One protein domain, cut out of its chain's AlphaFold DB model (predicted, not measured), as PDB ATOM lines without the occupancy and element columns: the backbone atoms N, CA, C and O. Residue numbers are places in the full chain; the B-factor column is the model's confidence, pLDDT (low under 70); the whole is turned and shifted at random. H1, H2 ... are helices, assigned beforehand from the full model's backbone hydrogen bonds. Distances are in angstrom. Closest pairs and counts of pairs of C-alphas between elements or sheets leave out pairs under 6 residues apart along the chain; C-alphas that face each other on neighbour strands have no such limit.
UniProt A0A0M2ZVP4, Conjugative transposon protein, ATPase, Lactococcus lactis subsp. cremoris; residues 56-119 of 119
ATOM      1  N   ASP A  56      98.395 116.550 122.000       88.00
ATOM      2  CA  ASP A  56      98.226 116.240 123.416       88.00
ATOM      3  C   ASP A  56      99.565 116.385 124.148       88.00
ATOM      4  O   ASP A  56     100.561 115.763 123.778       88.00
ATOM      5  N   MET A  57      99.577 117.226 125.182       89.50
ATOM      6  CA  MET A  57     100.757 117.491 126.006       89.50
ATOM      7  C   MET A  57     101.007 116.393 127.048       89.50
ATOM      8  O   MET A  57     102.081 116.369 127.644       89.50
ATOM      9  N   ASP A  58     100.021 115.534 127.318       90.00
ATOM     10  CA  ASP A  58     100.115 114.409 128.258       90.00
ATOM     11  C   ASP A  58     100.417 113.080 127.542       90.00
ATOM     12  O   ASP A  58     100.619 112.043 128.183       90.00
ATOM     13  N   ALA A  59     100.456 113.083 126.206       90.25
ATOM     14  CA  ALA A  59     100.763 111.893 125.430       90.25
ATOM     15  C   ALA A  59     102.211 111.441 125.662       90.25
ATOM     16  O   ALA A  59     103.156 112.210 125.525       90.25
ATOM     17  N   ARG A  60     102.401 110.143 125.937       89.94
ATOM     18  CA  ARG A  60     103.739 109.554 126.129       89.94
ATOM     19  C   ARG A  60     104.614 109.648 124.875       89.94
ATOM     20  O   ARG A  60     105.828 109.776 124.980       89.94
ATOM     21  N   ILE A  61     104.009 109.484 123.700       91.00
ATOM     22  CA  ILE A  61     104.678 109.553 122.400       91.00
ATOM     23  C   ILE A  61     103.742 110.284 121.446       91.00
ATOM     24  O   ILE A  61     102.589 109.882 121.285       91.00
ATOM     25  N   THR A  62     104.274 111.297 120.772       90.56
ATOM     26  CA  THR A  62     103.566 112.070 119.754       90.56
ATOM     27  C   THR A  62     104.394 112.054 118.474       90.56
ATOM     28  O   THR A  62     105.576 112.379 118.494       90.56
ATOM     29  N   VAL A  63     103.777 111.667 117.354       90.25
ATOM     30  CA  VAL A  63     104.396 111.713 116.022       90.25
ATOM     31  C   VAL A  63     103.614 112.709 115.181       90.25
ATOM     32  O   VAL A  63     102.420 112.517 114.947       90.25
ATOM     33  N   LEU A  64     104.280 113.776 114.740       88.50
ATOM     34  CA  LEU A  64     103.679 114.839 113.941       88.50
ATOM     35  C   LEU A  64     104.260 114.799 112.531       88.50
ATOM     36  O   LEU A  64     105.461 114.959 112.345       88.50
ATOM     37  N   GLY A  65     103.395 114.584 111.542       86.81
ATOM     38  CA  GLY A  65     103.728 114.730 110.130       86.81
ATOM     39  C   GLY A  65     102.991 115.933 109.563       86.81
ATOM     40  O   GLY A  65     101.765 115.999 109.663       86.81
ATOM     41  N   VAL A  66     103.724 116.875 108.971       85.44
ATOM     42  CA  VAL A  66     103.135 118.031 108.291       85.44
ATOM     43  C   VAL A  66     103.545 118.019 106.829       85.44
ATOM     44  O   VAL A  66     104.702 117.798 106.491       85.44
ATOM     45  N   THR A  67     102.572 118.245 105.954       85.31
ATOM     46  CA  THR A  67     102.752 118.249 104.502       85.31
ATOM     47  C   THR A  67     102.116 119.493 103.910       85.31
ATOM     48  O   THR A  67     101.117 119.976 104.438       85.31
ATOM     49  N   GLY A  68     102.637 119.960 102.776       82.69
ATOM     50  CA  GLY A  68     102.045 121.071 102.026       82.69
ATOM     51  C   GLY A  68     102.594 122.449 102.384       82.69
ATOM     52  O   GLY A  68     102.251 123.407 101.702       82.69
ATOM     53  N   LEU A  69     103.487 122.539 103.374       89.19
ATOM     54  CA  LEU A  69     104.162 123.784 103.727       89.19
ATOM     55  C   LEU A  69     105.068 124.268 102.594       89.19
ATOM     56  O   LEU A  69     105.778 123.489 101.961       89.19
ATOM     57  N   ASN A  70     105.077 125.581 102.397       90.50
ATOM     58  CA  ASN A  70     105.963 126.279 101.482       90.50
ATOM     59  C   ASN A  70     106.939 127.133 102.300       90.50
ATOM     60  O   ASN A  70     106.658 128.292 102.599       90.50
ATOM     61  N   LEU A  71     108.044 126.538 102.750       90.19
ATOM     62  CA  LEU A  71     109.053 127.241 103.547       90.19
ATOM     63  C   LEU A  71     109.983 128.062 102.638       90.19
ATOM     64  O   LEU A  71     110.363 127.574 101.571       90.19
ATOM     65  N   PRO A  72     110.365 129.289 103.042       89.44
ATOM     66  CA  PRO A  72     111.268 130.112 102.248       89.44
ATOM     67  C   PRO A  72     112.662 129.483 102.181       89.44
ATOM     68  O   PRO A  72     113.151 128.926 103.165       89.44
ATOM     69  N   LYS A  73     113.329 129.624 101.035       85.94
ATOM     70  CA  LYS A  73     114.747 129.269 100.893       85.94
ATOM     71  C   LYS A  73     115.654 130.444 101.266       85.94
ATOM     72  O   LYS A  73     115.210 131.591 101.341       85.94
ATOM     73  N   ALA A  74     116.939 130.153 101.470       80.62
ATOM     74  CA  ALA A  74     117.954 131.181 101.676       80.62
ATOM     75  C   ALA A  74     117.913 132.220 100.539       80.62
ATOM     76  O   ALA A  74     117.781 131.858  99.368       80.62
ATOM     77  N   ASP A  75     117.988 133.500 100.911       82.69
ATOM     78  CA  ASP A  75     117.956 134.669 100.017       82.69
ATOM     79  C   ASP A  75     116.661 134.870  99.207       82.69
ATOM     80  O   ASP A  75     116.572 135.756  98.351       82.69
ATOM     81  N   GLU A  76     115.611 134.102  99.500       88.88
ATOM     82  CA  GLU A  76     114.312 134.264  98.863       88.88
ATOM     83  C   GLU A  76     113.489 135.377  99.527       88.88
ATOM     84  O   GLU A  76     113.389 135.498 100.751       88.88
ATOM     85  N   LYS A  77     112.814 136.191  98.710       91.75
ATOM     86  CA  LYS A  77     111.861 137.172  99.230       91.75
ATOM     87  C   LYS A  77     110.656 136.451  99.843       91.75
ATOM     88  O   LYS A  77     109.890 135.794  99.145       91.75
ATOM     89  N   ILE A  78     110.444 136.646 101.143       92.75
ATOM     90  CA  ILE A  78     109.340 136.029 101.891       92.75
ATOM     91  C   ILE A  78     107.974 136.467 101.327       92.75
ATOM     92  O   ILE A  78     107.637 137.657 101.322       92.75
ATOM     93  N   THR A  79     107.173 135.490 100.894       94.25
ATOM     94  CA  THR A  79     105.791 135.657 100.411       94.25
ATOM     95  C   THR A  79     104.774 135.517 101.554       94.25
ATOM     96  O   THR A  79     105.144 135.267 102.702       94.25
ATOM     97  N   SER A  80     103.477 135.706 101.276       90.81
ATOM     98  CA  SER A  80     102.424 135.442 102.276       90.81
ATOM     99  C   SER A  80     102.385 133.961 102.661       90.81
ATOM    100  O   SER A  80     102.394 133.642 103.846       90.81
ATOM    101  N   ASP A  81     102.447 133.069 101.675       90.50
ATOM    102  CA  ASP A  81     102.395 131.618 101.872       90.50
ATOM    103  C   ASP A  81     103.603 131.111 102.679       90.50
ATOM    104  O   ASP A  81     103.469 130.216 103.519       90.50
ATOM    105  N   HIS A  82     104.774 131.739 102.494       93.00
ATOM    106  CA  HIS A  82     105.951 131.483 103.332       93.00
ATOM    107  C   HIS A  82     105.689 131.844 104.790       93.00
ATOM    108  O   HIS A  82     106.043 131.082 105.684       93.00
ATOM    109  N   LYS A  83     105.040 132.983 105.054       91.94
ATOM    110  CA  LYS A  83     104.712 133.394 106.427       91.94
ATOM    111  C   LYS A  83     103.737 132.432 107.084       91.94
ATOM    112  O   LYS A  83     103.941 132.094 108.242       91.94
ATOM    113  N   GLU A  84     102.706 131.991 106.372       92.38
ATOM    114  CA  GLU A  84     101.759 131.011 106.912       92.38
ATOM    115  C   GLU A  84     102.463 129.697 107.253       92.38
ATOM    116  O   GLU A  84     102.303 129.180 108.356       92.38
ATOM    117  N   SER A  85     103.322 129.213 106.355       91.62
ATOM    118  CA  SER A  85     104.099 127.991 106.578       91.62
ATOM    119  C   SER A  85     105.044 128.116 107.773       91.62
ATOM    120  O   SER A  85     105.105 127.224 108.616       91.62
ATOM    121  N   LEU A  86     105.733 129.254 107.893       90.56
ATOM    122  CA  LEU A  86     106.576 129.555 109.046       90.56
ATOM    123  C   LEU A  86     105.763 129.612 110.343       90.56
ATOM    124  O   LEU A  86     106.206 129.061 111.341       90.56
ATOM    125  N   ILE A  87     104.576 130.230 110.348       91.12
ATOM    126  CA  ILE A  87     103.700 130.280 111.533       91.12
ATOM    127  C   ILE A  87     103.347 128.866 112.010       91.12
ATOM    128  O   ILE A  87     103.384 128.610 113.214       91.12
ATOM    129  N   VAL A  88     103.047 127.944 111.089       90.06
ATOM    130  CA  VAL A  88     102.799 126.534 111.434       90.06
ATOM    131  C   VAL A  88     104.035 125.912 112.087       90.06
ATOM    132  O   VAL A  88     103.919 125.301 113.149       90.06
ATOM    133  N   MET A  89     105.223 126.113 111.509       90.50
ATOM    134  CA  MET A  89     106.468 125.576 112.071       90.50
ATOM    135  C   MET A  89     106.831 126.192 113.424       90.50
ATOM    136  O   MET A  89     107.272 125.471 114.312       90.50
ATOM    137  N   TYR A  90     106.589 127.488 113.627       89.75
ATOM    138  CA  TYR A  90     106.771 128.138 114.926       89.75
ATOM    139  C   TYR A  90     105.831 127.559 115.983       89.75
ATOM    140  O   TYR A  90     106.271 127.269 117.090       89.75
ATOM    141  N   ALA A  91     104.557 127.335 115.647       89.69
ATOM    142  CA  ALA A  91     103.610 126.713 116.570       89.69
ATOM    143  C   ALA A  91     104.031 125.282 116.951       89.69
ATOM    144  O   ALA A  91     103.901 124.891 118.110       89.69
ATOM    145  N   LEU A  92     104.576 124.516 116.001       90.31
ATOM    146  CA  LEU A  92     105.152 123.197 116.275       90.31
ATOM    147  C   LEU A  92     106.412 123.277 117.141       90.31
ATOM    148  O   LEU A  92     106.565 122.477 118.058       90.31
ATOM    149  N   GLY A  93     107.296 124.239 116.874       89.69
ATOM    150  CA  GLY A  93     108.486 124.483 117.685       89.69
ATOM    151  C   GLY A  93     108.132 124.813 119.134       89.69
ATOM    152  O   GLY A  93     108.698 124.221 120.049       89.69
ATOM    153  N   GLU A  94     107.139 125.682 119.345       90.81
ATOM    154  CA  GLU A  94     106.628 126.002 120.681       90.81
ATOM    155  C   GLU A  94     105.984 124.792 121.359       90.81
ATOM    156  O   GLU A  94     106.260 124.546 122.530       90.81
ATOM    157  N   PHE A  95     105.201 123.988 120.630       91.12
ATOM    158  CA  PHE A  95     104.684 122.727 121.165       91.12
ATOM    159  C   PHE A  95     105.822 121.813 121.634       91.12
ATOM    160  O   PHE A  95     105.784 121.324 122.759       91.12
ATOM    161  N   CYS A  96     106.848 121.609 120.804       90.88
ATOM    162  CA  CYS A  96     108.011 120.794 121.146       90.88
ATOM    163  C   CYS A  96     108.734 121.338 122.386       90.88
ATOM    164  O   CYS A  96     109.037 120.575 123.301       90.88
ATOM    165  N   ARG A  97     108.971 122.654 122.447       90.00
ATOM    166  CA  ARG A  97     109.602 123.306 123.600       90.00
ATOM    167  C   ARG A  97     108.798 123.062 124.875       90.00
ATOM    168  O   ARG A  97     109.355 122.592 125.863       90.00
ATOM    169  N   GLU A  98     107.495 123.336 124.852       92.75
ATOM    170  CA  GLU A  98     106.630 123.125 126.013       92.75
ATOM    171  C   GLU A  98     106.556 121.651 126.412       92.75
ATOM    172  O   GLU A  98     106.709 121.343 127.589       92.75
ATOM    173  N   PHE A  99     106.399 120.736 125.453       91.38
ATOM    174  CA  PHE A  99     106.374 119.295 125.706       91.38
ATOM    175  C   PHE A  99     107.663 118.808 126.389       91.38
ATOM    176  O   PHE A  99     107.606 118.023 127.334       91.38
ATOM    177  N   GLY A 100     108.823 119.312 125.956       90.12
ATOM    178  CA  GLY A 100     110.118 118.989 126.555       90.12
ATOM    179  C   GLY A 100     110.348 119.602 127.938       90.12
ATOM    180  O   GLY A 100     110.982 118.980 128.786       90.12
ATOM    181  N   GLU A 101     109.842 120.811 128.188       90.00
ATOM    182  CA  GLU A 101     110.126 121.568 129.416       90.00
ATOM    183  C   GLU A 101     109.081 121.393 130.525       90.00
ATOM    184  O   GLU A 101     109.342 121.769 131.674       90.00
ATOM    185  N   ARG A 102     107.899 120.856 130.198       87.25
ATOM    186  CA  ARG A 102     106.735 120.817 131.095       87.25
ATOM    187  C   ARG A 102     106.980 120.046 132.388       87.25
ATOM    188  O   ARG A 102     106.526 120.495 133.440       87.25
ATOM    189  N   ASP A 103     107.678 118.915 132.322       88.69
ATOM    190  CA  ASP A 103     108.040 118.118 133.494       88.69
ATOM    191  C   ASP A 103     109.536 117.803 133.496       88.69
ATOM    192  O   ASP A 103     110.004 116.840 132.897       88.69
ATOM    193  N   ARG A 104     110.289 118.609 134.247       85.62
ATOM    194  CA  ARG A 104     111.744 118.462 134.393       85.62
ATOM    195  C   ARG A 104     112.166 117.213 135.170       85.62
ATOM    196  O   ARG A 104     113.362 116.966 135.293       85.62
ATOM    197  N   THR A 105     111.222 116.464 135.746       92.62
ATOM    198  CA  THR A 105     111.504 115.178 136.397       92.62
ATOM    199  C   THR A 105     111.477 114.009 135.416       92.62
ATOM    200  O   THR A 105     111.949 112.926 135.760       92.62
ATOM    201  N   GLN A 106     110.968 114.225 134.200       88.75
ATOM    202  CA  GLN A 106     110.953 113.231 133.137       88.75
ATOM    203  C   GLN A 106     111.961 113.581 132.049       88.75
ATOM    204  O   GLN A 106     112.133 114.738 131.669       88.75
ATOM    205  N   GLU A 107     112.645 112.558 131.549       90.12
ATOM    206  CA  GLU A 107     113.529 112.705 130.403       90.12
ATOM    207  C   GLU A 107     112.693 112.674 129.121       90.12
ATOM    208  O   GLU A 107     112.079 111.658 128.785       90.12
ATOM    209  N   THR A 108     112.684 113.796 128.406       92.56
ATOM    210  CA  THR A 108     111.982 113.948 127.132       92.56
ATOM    211  C   THR A 108     112.995 114.099 126.008       92.56
ATOM    212  O   THR A 108     113.924 114.900 126.095       92.56
ATOM    213  N   ILE A 109     112.800 113.349 124.924       92.56
ATOM    214  CA  ILE A 109     113.623 113.434 123.715       92.56
ATOM    215  C   ILE A 109     112.740 113.904 122.564       92.56
ATOM    216  O   ILE A 109     111.647 113.379 122.357       92.56
ATOM    217  N   ILE A 110     113.236 114.879 121.802       92.12
ATOM    218  CA  ILE A 110     112.544 115.447 120.647       92.12
ATOM    219  C   ILE A 110     113.431 115.251 119.425       92.12
ATOM    220  O   ILE A 110     114.573 115.709 119.391       92.12
ATOM    221  N   PHE A 111     112.884 114.582 118.416       91.38
ATOM    222  CA  PHE A 111     113.505 114.455 117.105       91.38
ATOM    223  C   PHE A 111     112.784 115.389 116.142       91.38
ATOM    224  O   PHE A 111     111.560 115.329 116.025       91.38
ATOM    225  N   VAL A 112     113.542 116.242 115.459       89.19
ATOM    226  CA  VAL A 112     113.010 117.129 114.425       89.19
ATOM    227  C   VAL A 112     113.702 116.803 113.116       89.19
ATOM    228  O   VAL A 112     114.923 116.924 113.010       89.19
ATOM    229  N   ASP A 113     112.910 116.391 112.134       86.25
ATOM    230  CA  ASP A 113     113.353 116.303 110.748       86.25
ATOM    231  C   ASP A 113     113.206 117.673 110.066       86.25
ATOM    232  O   ASP A 113     112.399 118.502 110.490       86.25
ATOM    233  N   GLU A 114     114.010 117.927 109.038       81.31
ATOM    234  CA  GLU A 114     114.084 119.211 108.328       81.31
ATOM    235  C   GLU A 114     114.468 120.412 109.217       81.31
ATOM    236  O   GLU A 114     114.222 121.554 108.854       81.31
ATOM    237  N   ALA A 115     115.135 120.203 110.359       80.19
ATOM    238  CA  ALA A 115     115.463 121.258 111.334       80.19
ATOM    239  C   ALA A 115     116.305 122.437 110.787       80.19
ATOM    240  O   ALA A 115     116.499 123.432 111.485       80.19
ATOM    241  N   TRP A 116     116.788 122.358 109.543       79.81
ATOM    242  CA  TRP A 116     117.486 123.444 108.855       79.81
ATOM    243  C   TRP A 116     116.666 124.739 108.761       79.81
ATOM    244  O   TRP A 116     117.271 125.796 108.617       79.81
ATOM    245  N   PHE A 117     115.330 124.697 108.870       74.50
ATOM    246  CA  PHE A 117     114.503 125.915 108.867       74.50
ATOM    247  C   PHE A 117     114.626 126.756 110.152       74.50
ATOM    248  O   PHE A 117     114.171 127.898 110.159       74.50
ATOM    249  N   PHE A 118     115.187 126.214 111.242       68.00
ATOM    250  CA  PHE A 118     115.405 126.954 112.495       68.00
ATOM    251  C   PHE A 118     116.668 127.835 112.489       68.00
ATOM    252  O   PHE A 118     116.907 128.533 113.475       68.00
ATOM    253  N   ASN A 119     117.485 127.768 111.434       58.53
ATOM    254  CA  ASN A 119     118.819 128.374 111.371       58.53
ATOM    255  C   ASN A 119     118.824 129.774 110.742       58.53
ATOM    256  O   ASN A 119     118.061 129.990 109.774       58.53
TER     257      ASN A 119
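This is residues 56 to 119 of the 119 residues of the protein "Conjugative transposon protein, ATPase" of Lactococcus lactis subsp. cremoris (UniProt A0A0M2ZVP4). Picture one long helix, H1, as the spine of a loose rod, with two unnamed stretches, residues 60 to 67 and 106 to 113, running beside it; the second ends in the tiny helix H2 over one side of H1. The printed part has 64 residues, H1 then H2 and no named strand. The class is all helix, though under half of the residues, 26, are in named elements. It is loose, with a radius of gyration of the C-alphas of 13.8 A, and spans 43 by 20 by 16 A.

After residues 56 to 79 come H1, residues 80 to 101, and H2, residues 115 to 118, which are near each other, with 7 pairs of C-alphas within 10 A but no pair within 8 A. In H1 every O i to N i+4 pair is within hydrogen-bond range; H2 is too short for such a pair, and its one O i to N i+3 pair is within range.

Find C-alpha 80 at (102.424, 135.442, 102.276); from there H1 runs 31.4 A to C-alpha 101 at (110.126, 121.568, 129.416). H2 ends at C-alpha 118, (115.405, 126.954, 112.495).

The farthest C-alphas, Lys 77 and Thr 105, are 43.2 A apart. The printed part has no cut. The link from H1 to H2, 13 residues, is long. Look for pLDDT under 70 at residues 118 to 119.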